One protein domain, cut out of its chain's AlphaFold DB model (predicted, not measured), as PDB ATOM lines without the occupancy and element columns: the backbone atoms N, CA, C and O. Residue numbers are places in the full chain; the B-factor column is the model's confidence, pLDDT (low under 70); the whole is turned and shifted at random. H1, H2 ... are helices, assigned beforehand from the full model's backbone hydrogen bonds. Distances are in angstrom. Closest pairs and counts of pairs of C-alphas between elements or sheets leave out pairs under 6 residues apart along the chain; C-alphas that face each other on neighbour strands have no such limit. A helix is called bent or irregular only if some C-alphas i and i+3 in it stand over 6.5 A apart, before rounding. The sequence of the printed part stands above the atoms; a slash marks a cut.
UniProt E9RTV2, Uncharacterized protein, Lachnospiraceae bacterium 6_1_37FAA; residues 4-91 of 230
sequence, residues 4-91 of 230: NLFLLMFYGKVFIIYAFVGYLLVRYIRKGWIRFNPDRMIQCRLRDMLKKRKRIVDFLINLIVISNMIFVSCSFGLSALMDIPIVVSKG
ATOM      1  N   ASN A   4     449.278 370.085 306.548       81.12
ATOM      2  CA  ASN A   4     449.525 369.553 307.893       81.12
ATOM      3  C   ASN A   4     448.352 369.806 308.852       81.12
ATOM      4  O   ASN A   4     448.061 368.964 309.698       81.12
ATOM      5  N   LEU A   5     447.655 370.939 308.704       79.44
ATOM      6  CA  LEU A   5     446.471 371.250 309.509       79.44
ATOM      7  C   LEU A   5     445.304 370.328 309.136       79.44
ATOM      8  O   LEU A   5     444.626 369.814 310.019       79.44
ATOM      9  N   PHE A   6     445.122 370.063 307.841       81.38
ATOM     10  CA  PHE A   6     444.150 369.089 307.352       81.38
ATOM     11  C   PHE A   6     444.419 367.686 307.912       81.38
ATOM     12  O   PHE A   6     443.510 367.075 308.471       81.38
ATOM     13  N   LEU A   7     445.667 367.206 307.836       81.81
ATOM     14  CA  LEU A   7     446.046 365.911 308.410       81.81
ATOM     15  C   LEU A   7     445.767 365.876 309.917       81.81
ATOM     16  O   LEU A   7     445.171 364.917 310.400       81.81
ATOM     17  N   LEU A   8     446.126 366.932 310.653       83.12
ATOM     18  CA  LEU A   8     445.859 367.025 312.088       83.12
ATOM     19  C   LEU A   8     444.356 366.978 312.397       83.12
ATOM     20  O   LEU A   8     443.946 366.269 313.311       83.12
ATOM     21  N   MET A   9     443.521 367.693 311.641       81.19
ATOM     22  CA  MET A   9     442.068 367.674 311.832       81.19
ATOM     23  C   MET A   9     441.457 366.314 311.484       81.19
ATOM     24  O   MET A   9     440.580 365.833 312.203       81.19
ATOM     25  N   PHE A  10     441.913 365.687 310.400       80.62
ATOM     26  CA  PHE A  10     441.421 364.389 309.950       80.62
ATOM     27  C   PHE A  10     441.821 363.271 310.923       80.62
ATOM     28  O   PHE A  10     440.956 362.619 311.511       80.62
ATOM     29  N   TYR A  11     443.122 363.108 311.183       82.94
ATOM     30  CA  TYR A  11     443.628 362.093 312.110       82.94
ATOM     31  C   TYR A  11     443.273 362.399 313.566       82.94
ATOM     32  O   TYR A  11     443.053 361.470 314.336       82.94
ATOM     33  N   GLY A  12     443.145 363.671 313.948       84.19
ATOM     34  CA  GLY A  12     442.696 364.071 315.281       84.19
ATOM     35  C   GLY A  12     441.275 363.596 315.581       84.19
ATOM     36  O   GLY A  12     441.033 363.028 316.646       84.19
ATOM     37  N   LYS A  13     440.341 363.731 314.626       83.75
ATOM     38  CA  LYS A  13     438.979 363.178 314.757       83.75
ATOM     39  C   LYS A  13     439.007 361.657 314.921       83.75
ATOM     40  O   LYS A  13     438.364 361.132 315.827       83.75
ATOM     41  N   VAL A  14     439.783 360.962 314.086       83.38
ATOM     42  CA  VAL A  14     439.941 359.498 314.155       83.38
ATOM     43  C   VAL A  14     440.535 359.075 315.503       83.38
ATOM     44  O   VAL A  14     440.018 358.165 316.150       83.38
ATOM     45  N   PHE A  15     441.561 359.779 315.983       85.75
ATOM     46  CA  PHE A  15     442.198 359.519 317.272       85.75
ATOM     47  C   PHE A  15     441.230 359.692 318.448       85.75
ATOM     48  O   PHE A  15     441.183 358.829 319.322       85.75
ATOM     49  N   ILE A  16     440.420 360.756 318.463       86.69
ATOM     50  CA  ILE A  16     439.418 360.984 319.517       86.69
ATOM     51  C   ILE A  16     438.390 359.846 319.548       86.69
ATOM     52  O   ILE A  16     438.052 359.358 320.628       86.69
ATOM     53  N   ILE A  17     437.926 359.385 318.380       84.56
ATOM     54  CA  ILE A  17     437.004 358.243 318.282       84.56
ATOM     55  C   ILE A  17     437.659 356.993 318.876       84.56
ATOM     56  O   ILE A  17     437.057 356.335 319.723       84.56
ATOM     57  N   TYR A  18     438.906 356.698 318.512       84.75
ATOM     58  CA  TYR A  18     439.630 355.550 319.059       84.75
ATOM     59  C   TYR A  18     439.905 355.648 320.555       84.75
ATOM     60  O   TYR A  18     439.766 354.651 321.261       84.75
ATOM     61  N   ALA A  19     440.248 356.831 321.059       87.19
ATOM     62  CA  ALA A  19     440.421 357.065 322.485       87.19
ATOM     63  C   ALA A  19     439.104 356.830 323.241       87.19
ATOM     64  O   ALA A  19     439.102 356.194 324.294       87.19
ATOM     65  N   PHE A  20     437.974 357.272 322.682       85.75
ATOM     66  CA  PHE A  20     436.651 357.042 323.255       85.75
ATOM     67  C   PHE A  20     436.253 355.559 323.228       85.75
ATOM     68  O   PHE A  20     435.814 355.024 324.246       85.75
ATOM     69  N   VAL A  21     436.466 354.867 322.104       84.25
ATOM     70  CA  VAL A  21     436.242 353.416 321.973       84.25
ATOM     71  C   VAL A  21     437.127 352.639 322.951       84.25
ATOM     72  O   VAL A  21     436.632 351.791 323.691       84.25
ATOM     73  N   GLY A  22     438.418 352.967 323.025       85.38
ATOM     74  CA  GLY A  22     439.369 352.368 323.962       85.38
ATOM     75  C   GLY A  22     438.981 352.615 325.419       85.38
ATOM     76  O   GLY A  22     439.008 351.695 326.233       85.38
ATOM     77  N   TYR A  23     438.528 353.826 325.750       86.44
ATOM     78  CA  TYR A  23     438.000 354.145 327.074       86.44
ATOM     79  C   TYR A  23     436.763 353.306 327.417       86.44
ATOM     80  O   TYR A  23     436.682 352.753 328.517       86.44
ATOM     81  N   LEU A  24     435.816 353.165 326.482       82.12
ATOM     82  CA  LEU A  24     434.639 352.319 326.668       82.12
ATOM     83  C   LEU A  24     435.016 350.842 326.828       82.12
ATOM     84  O   LEU A  24     434.452 350.186 327.699       82.12
ATOM     85  N   LEU A  25     436.006 350.345 326.080       81.00
ATOM     86  CA  LEU A  25     436.550 348.988 326.221       81.00
ATOM     87  C   LEU A  25     437.216 348.770 327.586       81.00
ATOM     88  O   LEU A  25     436.913 347.800 328.276       81.00
ATOM     89  N   VAL A  26     438.075 349.688 328.035       83.31
ATOM     90  CA  VAL A  26     438.714 349.603 329.362       83.31
ATOM     91  C   VAL A  26     437.663 349.652 330.468       83.31
ATOM     92  O   VAL A  26     437.736 348.897 331.440       83.31
ATOM     93  N   ARG A  27     436.656 350.517 330.320       81.00
ATOM     94  CA  ARG A  27     435.531 350.606 331.254       81.00
ATOM     95  C   ARG A  27     434.691 349.328 331.243       81.00
ATOM     96  O   ARG A  27     434.278 348.888 332.315       81.00
ATOM     97  N   TYR A  28     434.482 348.733 330.072       74.69
ATOM     98  CA  TYR A  28     433.801 347.451 329.899       74.69
ATOM     99  C   TYR A  28     434.538 346.328 330.642       74.69
ATOM    100  O   TYR A  28     433.914 345.619 331.429       74.69
ATOM    101  N   ILE A  29     435.864 346.236 330.485       74.81
ATOM    102  CA  ILE A  29     436.708 345.223 331.142       74.81
ATOM    103  C   ILE A  29     436.761 345.432 332.663       74.81
ATOM    104  O   ILE A  29     436.614 344.475 333.418       74.81
ATOM    105  N   ARG A  30     436.956 346.672 333.139       77.25
ATOM    106  CA  ARG A  30     437.147 346.952 334.576       77.25
ATOM    107  C   ARG A  30     435.873 346.900 335.409       77.25
ATOM    108  O   ARG A  30     435.925 346.438 336.543       77.25
ATOM    109  N   LYS A  31     434.760 347.458 334.921       68.00
ATOM    110  CA  LYS A  31     433.523 347.575 335.718       68.00
ATOM    111  C   LYS A  31     432.527 346.446 335.470       68.00
ATOM    112  O   LYS A  31     431.680 346.227 336.330       68.00
ATOM    113  N   GLY A  32     432.650 345.730 334.351       60.12
ATOM    114  CA  GLY A  32     431.702 344.696 333.949       60.12
ATOM    115  C   GLY A  32     430.321 345.263 333.585       60.12
ATOM    116  O   GLY A  32     429.791 346.139 334.255       60.12
ATOM    117  N   TRP A  33     429.766 344.736 332.492       63.62
ATOM    118  CA  TRP A  33     428.387 344.827 331.977       63.62
ATOM    119  C   TRP A  33     427.542 346.104 332.149       63.62
ATOM    120  O   TRP A  33     427.247 346.587 333.242       63.62
ATOM    121  N   ILE A  34     426.927 346.504 331.030       63.03
ATOM    122  CA  ILE A  34     425.667 347.254 331.035       63.03
ATOM    123  C   ILE A  34     424.578 346.273 331.482       63.03
ATOM    124  O   ILE A  34     424.113 345.452 330.694       63.03
ATOM    125  N   ARG A  35     424.194 346.314 332.759       60.97
ATOM    126  CA  ARG A  35     423.018 345.576 333.235       60.97
ATOM    127  C   ARG A  35     421.779 346.295 332.727       60.97
ATOM    128  O   ARG A  35     421.520 347.424 333.147       60.97
ATOM    129  N   PHE A  36     421.018 345.657 331.844       55.84
ATOM    130  CA  PHE A  36     419.756 346.228 331.415       55.84
ATOM    131  C   PHE A  36     418.783 346.165 332.595       55.84
ATOM    132  O   PHE A  36     418.511 345.092 333.140       55.84
ATOM    133  N   ASN A  37     418.296 347.327 333.036       61.19
ATOM    134  CA  ASN A  37     417.267 347.393 334.063       61.19
ATOM    135  C   ASN A  37     415.913 347.681 333.393       61.19
ATOM    136  O   ASN A  37     415.601 348.845 333.131       61.19
ATOM    137  N   PRO A  38     415.116 346.643 333.067       58.03
ATOM    138  CA  PRO A  38     413.883 346.790 332.290       58.03
ATOM    139  C   PRO A  38     412.787 347.573 333.026       58.03
ATOM    140  O   PRO A  38     411.790 347.949 332.411       58.03
ATOM    141  N   ASP A  39     412.962 347.843 334.325       58.91
ATOM    142  CA  ASP A  39     411.936 348.447 335.173       58.91
ATOM    143  C   ASP A  39     411.536 349.870 334.765       58.91
ATOM    144  O   ASP A  39     410.401 350.268 335.032       58.91
ATOM    145  N   ARG A  40     412.421 350.611 334.079       56.41
ATOM    146  CA  ARG A  40     412.180 352.008 333.677       56.41
ATOM    147  C   ARG A  40     411.622 352.212 332.264       56.41
ATOM    148  O   ARG A  40     411.247 353.339 331.969       56.41
ATOM    149  N   MET A  41     411.579 351.197 331.391       54.81
ATOM    150  CA  MET A  41     411.409 351.455 329.944       54.81
ATOM    151  C   MET A  41     410.337 350.648 329.199       54.81
ATOM    152  O   MET A  41     410.043 351.004 328.063       54.81
ATOM    153  N   ILE A  42     409.757 349.574 329.753       57.84
ATOM    154  CA  ILE A  42     408.977 348.623 328.931       57.84
ATOM    155  C   ILE A  42     407.608 348.273 329.548       57.84
ATOM    156  O   ILE A  42     407.501 348.003 330.750       57.84
ATOM    157  N   GLN A  43     406.571 348.248 328.694       61.00
ATOM    158  CA  GLN A  43     405.201 347.806 329.004       61.00
ATOM    159  C   GLN A  43     405.163 346.419 329.677       61.00
ATOM    160  O   GLN A  43     405.934 345.514 329.342       61.00
ATOM    161  N   CYS A  44     404.217 346.241 330.607       59.06
ATOM    162  CA  CYS A  44     404.158 345.130 331.566       59.06
ATOM    163  C   CYS A  44     404.257 343.723 330.950       59.06
ATOM    164  O   CYS A  44     404.926 342.865 331.514       59.06
ATOM    165  N   ARG A  45     403.679 343.476 329.765       62.16
ATOM    166  CA  ARG A  45     403.645 342.126 329.167       62.16
ATOM    167  C   ARG A  45     405.007 341.634 328.659       62.16
ATOM    168  O   ARG A  45     405.313 340.448 328.746       62.16
ATOM    169  N   LEU A  46     405.838 342.539 328.141       63.25
ATOM    170  CA  LEU A  46     407.183 342.206 327.656       63.25
ATOM    171  C   LEU A  46     408.176 342.094 328.825       63.25
ATOM    172  O   LEU A  46     409.140 341.332 328.750       63.25
ATOM    173  N   ARG A  47     407.907 342.797 329.935       67.00
ATOM    174  CA  ARG A  47     408.708 342.756 331.167       67.00
ATOM    175  C   ARG A  47     408.811 341.343 331.734       67.00
ATOM    176  O   ARG A  47     409.919 340.916 332.052       67.00
ATOM    177  N   ASP A  48     407.706 340.608 331.815       70.12
ATOM    178  CA  ASP A  48     407.700 339.259 332.397       70.12
ATOM    179  C   ASP A  48     408.503 338.260 331.550       70.12
ATOM    180  O   ASP A  48     409.273 337.450 332.076       70.12
ATOM    181  N   MET A  49     408.415 338.385 330.222       68.62
ATOM    182  CA  MET A  49     409.205 337.585 329.279       68.62
ATOM    183  C   MET A  49     410.701 337.929 329.338       68.62
ATOM    184  O   MET A  49     411.548 337.030 329.366       68.62
ATOM    185  N   LEU A  50     411.038 339.220 329.421       69.38
ATOM    186  CA  LEU A  50     412.416 339.708 329.544       69.38
ATOM    187  C   LEU A  50     413.036 339.341 330.897       69.38
ATOM    188  O   LEU A  50     414.215 339.004 330.951       69.38
ATOM    189  N   LYS A  51     412.256 339.337 331.985       72.00
ATOM    190  CA  LYS A  51     412.716 338.943 333.325       72.00
ATOM    191  C   LYS A  51     413.037 337.448 333.380       72.00
ATOM    192  O   LYS A  51     414.079 337.075 333.919       72.00
ATOM    193  N   LYS A  52     412.214 336.606 332.737       80.75
ATOM    194  CA  LYS A  52     412.444 335.154 332.622       80.75
ATOM    195  C   LYS A  52     413.704 334.814 331.815       80.75
ATOM    196  O   LYS A  52     414.377 333.834 332.120       80.75
ATOM    197  N   ARG A  53     414.058 335.634 330.816       79.12
ATOM    198  CA  ARG A  53     415.262 335.471 329.975       79.12
ATOM    199  C   ARG A  53     416.318 336.561 330.189       79.12
ATOM    200  O   ARG A  53     417.114 336.813 329.288       79.12
ATOM    201  N   LYS A  54     416.383 337.172 331.377       78.31
ATOM    202  CA  LYS A  54     417.248 338.337 331.651       78.31
ATOM    203  C   LYS A  54     418.707 338.113 331.243       78.31
ATOM    204  O   LYS A  54     419.286 338.942 330.556       78.31
ATOM    205  N   ARG A  55     419.262 336.941 331.574       78.19
ATOM    206  CA  ARG A  55     420.645 336.566 331.232       78.19
ATOM    207  C   ARG A  55     420.902 336.525 329.718       78.19
ATOM    208  O   ARG A  55     421.980 336.901 329.285       78.19
ATOM    209  N   ILE A  56     419.922 336.079 328.930       80.50
ATOM    210  CA  ILE A  56     420.023 336.002 327.462       80.50
ATOM    211  C   ILE A  56     419.903 337.403 326.858       80.50
ATOM    212  O   ILE A  56     420.660 337.751 325.961       80.50
ATOM    213  N   VAL A  57     418.983 338.223 327.368       80.19
ATOM    214  CA  VAL A  57     418.788 339.606 326.907       80.19
ATOM    215  C   VAL A  57     420.029 340.449 327.178       80.19
ATOM    216  O   VAL A  57     420.509 341.128 326.275       80.19
ATOM    217  N   ASP A  58     420.578 340.356 328.392       78.44
ATOM    218  CA  ASP A  58     421.815 341.045 328.747       78.44
ATOM    219  C   ASP A  58     422.996 340.557 327.881       78.44
ATOM    220  O   ASP A  58     423.878 341.348 327.577       78.44
ATOM    221  N   PHE A  59     423.024 339.292 327.437       81.12
ATOM    222  CA  PHE A  59     424.044 338.788 326.502       81.12
ATOM    223  C   PHE A  59     423.858 339.275 325.052       81.12
ATOM    224  O   PHE A  59     424.849 339.417 324.338       81.12
ATOM    225  N   LEU A  60     422.618 339.521 324.609       83.94
ATOM    226  CA  LEU A  60     422.294 340.012 323.258       83.94
ATOM    227  C   LEU A  60     422.520 341.522 323.096       83.94
ATOM    228  O   LEU A  60     423.191 341.952 322.159       83.94
ATOM    229  N   ILE A  61     422.067 342.330 324.064       81.94
ATOM    230  CA  ILE A  61     422.727 343.617 324.392       81.94
ATOM    231  C   ILE A  61     424.193 343.264 324.724       81.94
ATOM    232  O   ILE A  61     424.489 342.108 324.813       81.94
ATOM    233  N   ASN A  62     425.201 344.097 324.918       81.75
ATOM    234  CA  ASN A  62     426.605 343.608 324.978       81.75
ATOM    235  C   ASN A  62     427.103 342.953 323.670       81.75
ATOM    236  O   ASN A  62     427.995 343.552 323.090       81.75
ATOM    237  N   LEU A  63     426.562 341.845 323.135       85.62
ATOM    238  CA  LEU A  63     426.925 341.350 321.795       85.62
ATOM    239  C   LEU A  63     426.686 342.434 320.735       85.62
ATOM    240  O   LEU A  63     427.593 342.751 319.971       85.62
ATOM    241  N   ILE A  64     425.509 343.067 320.752       86.44
ATOM    242  CA  ILE A  64     425.190 344.205 319.876       86.44
ATOM    243  C   ILE A  64     426.137 345.387 320.141       86.44
ATOM    244  O   ILE A  64     426.560 346.063 319.211       86.44
ATOM    245  N   VAL A  65     426.489 345.663 321.399       83.44
ATOM    246  CA  VAL A  65     427.358 346.807 321.737       83.44
ATOM    247  C   VAL A  65     428.791 346.566 321.253       83.44
ATOM    248  O   VAL A  65     429.397 347.461 320.669       83.44
ATOM    249  N   ILE A  66     429.316 345.355 321.444       83.31
ATOM    250  CA  ILE A  66     430.645 344.938 320.987       83.31
ATOM    251  C   ILE A  66     430.689 344.920 319.461       83.31
ATOM    252  O   ILE A  66     431.630 345.459 318.884       83.31
ATOM    253  N   SER A  67     429.671 344.364 318.797       86.75
ATOM    254  CA  SER A  67     429.634 344.342 317.333       86.75
ATOM    255  C   SER A  67     429.614 345.757 316.752       86.75
ATOM    256  O   SER A  67     430.370 346.034 315.826       86.75
ATOM    257  N   ASN A  68     428.848 346.681 317.342       84.88
ATOM    258  CA  ASN A  68     428.848 348.088 316.938       84.88
ATOM    259  C   ASN A  68     430.196 348.774 317.209       84.88
ATOM    260  O   ASN A  68     430.680 349.510 316.354       84.88
ATOM    261  N   MET A  69     430.842 348.514 318.353       81.81
ATOM    262  CA  MET A  69     432.185 349.042 318.644       81.81
ATOM    263  C   MET A  69     433.216 348.580 317.606       81.81
ATOM    264  O   MET A  69     434.009 349.390 317.121       81.81
ATOM    265  N   ILE A  70     433.190 347.295 317.236       84.38
ATOM    266  CA  ILE A  70     434.074 346.726 316.211       84.38
ATOM    267  C   ILE A  70     433.749 347.324 314.842       84.38
ATOM    268  O   ILE A  70     434.659 347.748 314.137       84.38
ATOM    269  N   PHE A  71     432.469 347.421 314.482       86.62
ATOM    270  CA  PHE A  71     432.036 347.975 313.200       86.62
ATOM    271  C   PHE A  71     432.509 349.421 313.010       86.62
ATOM    272  O   PHE A  71     433.114 349.731 311.986       86.62
ATOM    273  N   VAL A  72     432.312 350.280 314.018       81.75
ATOM    274  CA  VAL A  72     432.800 351.671 314.008       81.75
ATOM    275  C   VAL A  72     434.328 351.716 313.933       81.75
ATOM    276  O   VAL A  72     434.893 352.519 313.195       81.75
ATOM    277  N   SER A  73     435.018 350.832 314.654       78.12
ATOM    278  CA  SER A  73     436.483 350.774 314.613       78.12
ATOM    279  C   SER A  73     437.006 350.355 313.238       78.12
ATOM    280  O   SER A  73     437.986 350.919 312.764       78.12
ATOM    281  N   CYS A  74     436.365 349.394 312.573       80.31
ATOM    282  CA  CYS A  74     436.777 348.933 311.250       80.31
ATOM    283  C   CYS A  74     436.468 349.962 310.155       80.31
ATOM    284  O   CYS A  74     437.311 350.185 309.289       80.31
ATOM    285  N   SER A  75     435.293 350.601 310.193       77.44
ATOM    286  CA  SER A  75     434.856 351.524 309.138       77.44
ATOM    287  C   SER A  75     435.712 352.789 309.060       77.44
ATOM    288  O   SER A  75     436.121 353.193 307.971       77.44
ATOM    289  N   PHE A  76     436.033 353.394 310.205       70.94
ATOM    290  CA  PHE A  76     436.874 354.594 310.260       70.94
ATOM    291  C   PHE A  76     438.371 354.266 310.296       70.94
ATOM    292  O   PHE A  76     439.195 355.021 309.782       70.94
ATOM    293  N   GLY A  77     438.723 353.124 310.882       71.75
ATOM    294  CA  GLY A  77     440.096 352.706 311.107       71.75
ATOM    295  C   GLY A  77     440.874 352.283 309.899       71.75
ATOM    296  O   GLY A  77     441.984 352.756 309.672       71.75
ATOM    297  N   LEU A  78     440.301 351.345 309.149       73.75
ATOM    298  CA  LEU A  78     441.013 350.688 308.062       73.75
ATOM    299  C   LEU A  78     441.368 351.697 306.969       73.75
ATOM    300  O   LEU A  78     442.500 351.706 306.497       73.75
ATOM    301  N   SER A  79     440.448 352.610 306.653       74.00
ATOM    302  CA  SER A  79     440.674 353.696 305.697       74.00
ATOM    303  C   SER A  79     441.840 354.590 306.128       74.00
ATOM    304  O   SER A  79     442.768 354.804 305.355       74.00
ATOM    305  N   ALA A  80     441.849 355.039 307.389       71.81
ATOM    306  CA  ALA A  80     442.908 355.897 307.912       71.81
ATOM    307  C   ALA A  80     444.265 355.177 308.016       71.81
ATOM    308  O   ALA A  80     445.292 355.791 307.729       71.81
ATOM    309  N   LEU A  81     444.282 353.894 308.399       72.19
ATOM    310  CA  LEU A  81     445.496 353.073 308.524       72.19
ATOM    311  C   LEU A  81     446.157 352.800 307.170       72.19
ATOM    312  O   LEU A  81     447.377 352.908 307.066       72.19
ATOM    313  N   MET A  82     445.367 352.489 306.138       74.12
ATOM    314  CA  MET A  82     445.869 352.275 304.773       74.12
ATOM    315  C   MET A  82     446.474 353.547 304.170       74.12
ATOM    316  O   MET A  82     447.377 353.490 303.339       74.12
ATOM    317  N   ASP A  83     446.007 354.699 304.635       72.44
ATOM    318  CA  ASP A  83     446.452 356.008 304.185       72.44
ATOM    319  C   ASP A  83     447.767 356.476 304.856       72.44
ATOM    320  O   ASP A  83     448.529 357.230 304.246       72.44
ATOM    321  N   ILE A  84     448.109 355.988 306.061       74.25
ATOM    322  CA  ILE A  84     449.370 356.321 306.768       74.25
ATOM    323  C   ILE A  84     450.625 356.051 305.918       74.25
ATOM    324  O   ILE A  84     451.429 356.975 305.761       74.25
ATOM    325  N   PRO A  85     450.840 354.846 305.344       67.38
ATOM    326  CA  PRO A  85     452.044 354.589 304.556       67.38
ATOM    327  C   PRO A  85     452.130 355.500 303.327       67.38
ATOM    328  O   PRO A  85     453.230 355.862 302.919       67.38
ATOM    329  N   ILE A  86     451.002 355.933 302.761       71.00
ATOM    330  CA  ILE A  86     450.960 356.826 301.591       71.00
ATOM    331  C   ILE A  86     451.337 358.259 301.980       71.00
ATOM    332  O   ILE A  86     452.099 358.916 301.265       71.00
ATOM    333  N   VAL A  87     450.854 358.734 303.132       69.81
ATOM    334  CA  VAL A  87     451.224 360.043 303.686       69.81
ATOM    335  C   VAL A  87     452.718 360.091 304.015       69.81
ATOM    336  O   VAL A  87     453.370 361.083 303.700       69.81
ATOM    337  N   VAL A  88     453.262 359.011 304.587       67.44
ATOM    338  CA  VAL A  88     454.673 358.922 305.001       67.44
ATOM    339  C   VAL A  88     455.626 358.739 303.813       67.44
ATOM    340  O   VAL A  88     456.718 359.298 303.831       67.44
ATOM    341  N   SER A  89     455.239 357.983 302.777       64.19
ATOM    342  CA  SER A  89     456.151 357.615 301.677       64.19
ATOM    343  C   SER A  89     456.079 358.504 300.433       64.19
ATOM    344  O   SER A  89     457.105 358.721 299.794       64.19
ATOM    345  N   LYS A  90     454.891 358.991 300.045       58.94
ATOM    346  CA  LYS A  90     454.678 359.644 298.736       58.94
ATOM    347  C   LYS A  90     454.070 361.040 298.816       58.94
ATOM    348  O   LYS A  90     453.938 361.695 297.791       58.94
ATOM    349  N   GLY A  91     453.706 361.509 300.009       59.25
ATOM    350  CA  GLY A  91     453.164 362.854 300.170       59.25
ATOM    351  C   GLY A  91     451.830 363.066 299.445       59.25
ATOM    352  O   GLY A  91     451.619 364.149 298.917       59.25
TER     353      GLY A  91
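This is residues 4 to 91 of the 230 residues of an uncharacterized protein of Lachnospiraceae bacterium 6_1_37FAA (UniProt E9RTV2). Two long helices, H1 and H3, run opposite ways and cross at a shallow angle as a narrow X, touching along only part of their lengths. At one end of the resulting rod the short helix H2 stands crosswise beside the beginning of H3, and a long loop, residues 32 to 43, leads to it from H1. The printed part has 88 residues with three named helices, in the order H1, H2, H3, and no named strand; the class is all helix. The whole is extended, with a radius of gyration of the C-alphas of 19.2 A and spans of 61 by 21 by 19 A.

H1 covers residues 4 to 31 and measures 38.9 A from first to last C-alpha; it begins at C-alpha 4 at (449.525, 369.553, 307.893) and ends at C-alpha 31 at (433.523, 347.575, 335.718). Residues 32 to 43 hold no named element. H2 covers residues 44 to 52, with C-alpha 44 at (404.158, 345.130, 331.566). H3, the longest helix, covers residues 54 to 90 and measures 54.2 A, ending at C-alpha 90 at (454.678, 359.644, 298.736). H3 has a kink of 27 degrees near residue 76. It is irregular, but only just: C-alphas 82 and 85 are 6.6 A apart.

H1 touches H3 with residues 11 to 21 alone, and H3 touches H1 with residues 69 to 80 alone. Their closest C-alphas are those of Val 21 and Met 69, 6.8 A apart. Their lines stand at a shallow tilt of 28 degrees, and they run opposite ways. H1 and H2 are apart. H2 and H3 are close but not clearly touching, their closest C-alphas being those of Leu 50 and Val 57, 6.9 A apart. The lines of H2 and H3 are about perpendicular, at 81 degrees. In H1 every O i to N i+4 pair is within hydrogen-bond range; in H2 3 of 5 such pairs are, and in H3 27 of 33.

The two C-alphas farthest apart are those of Cys 44 and Lys 90, at 62.0 A. The C-alphas of Asn 4 and Gly 91, the first and last printed residues, are 10.9 A apart. The printed part has no cut. The link from H1 to H2 is long, with 12 residues, and the link from H2 to H3 is tight, with 1 residue. The mean pLDDT of the printed part of this model is 75.2. It is under 70 at 25 residues: 31 to 47, 49 to 50, 85, and 87 to 91.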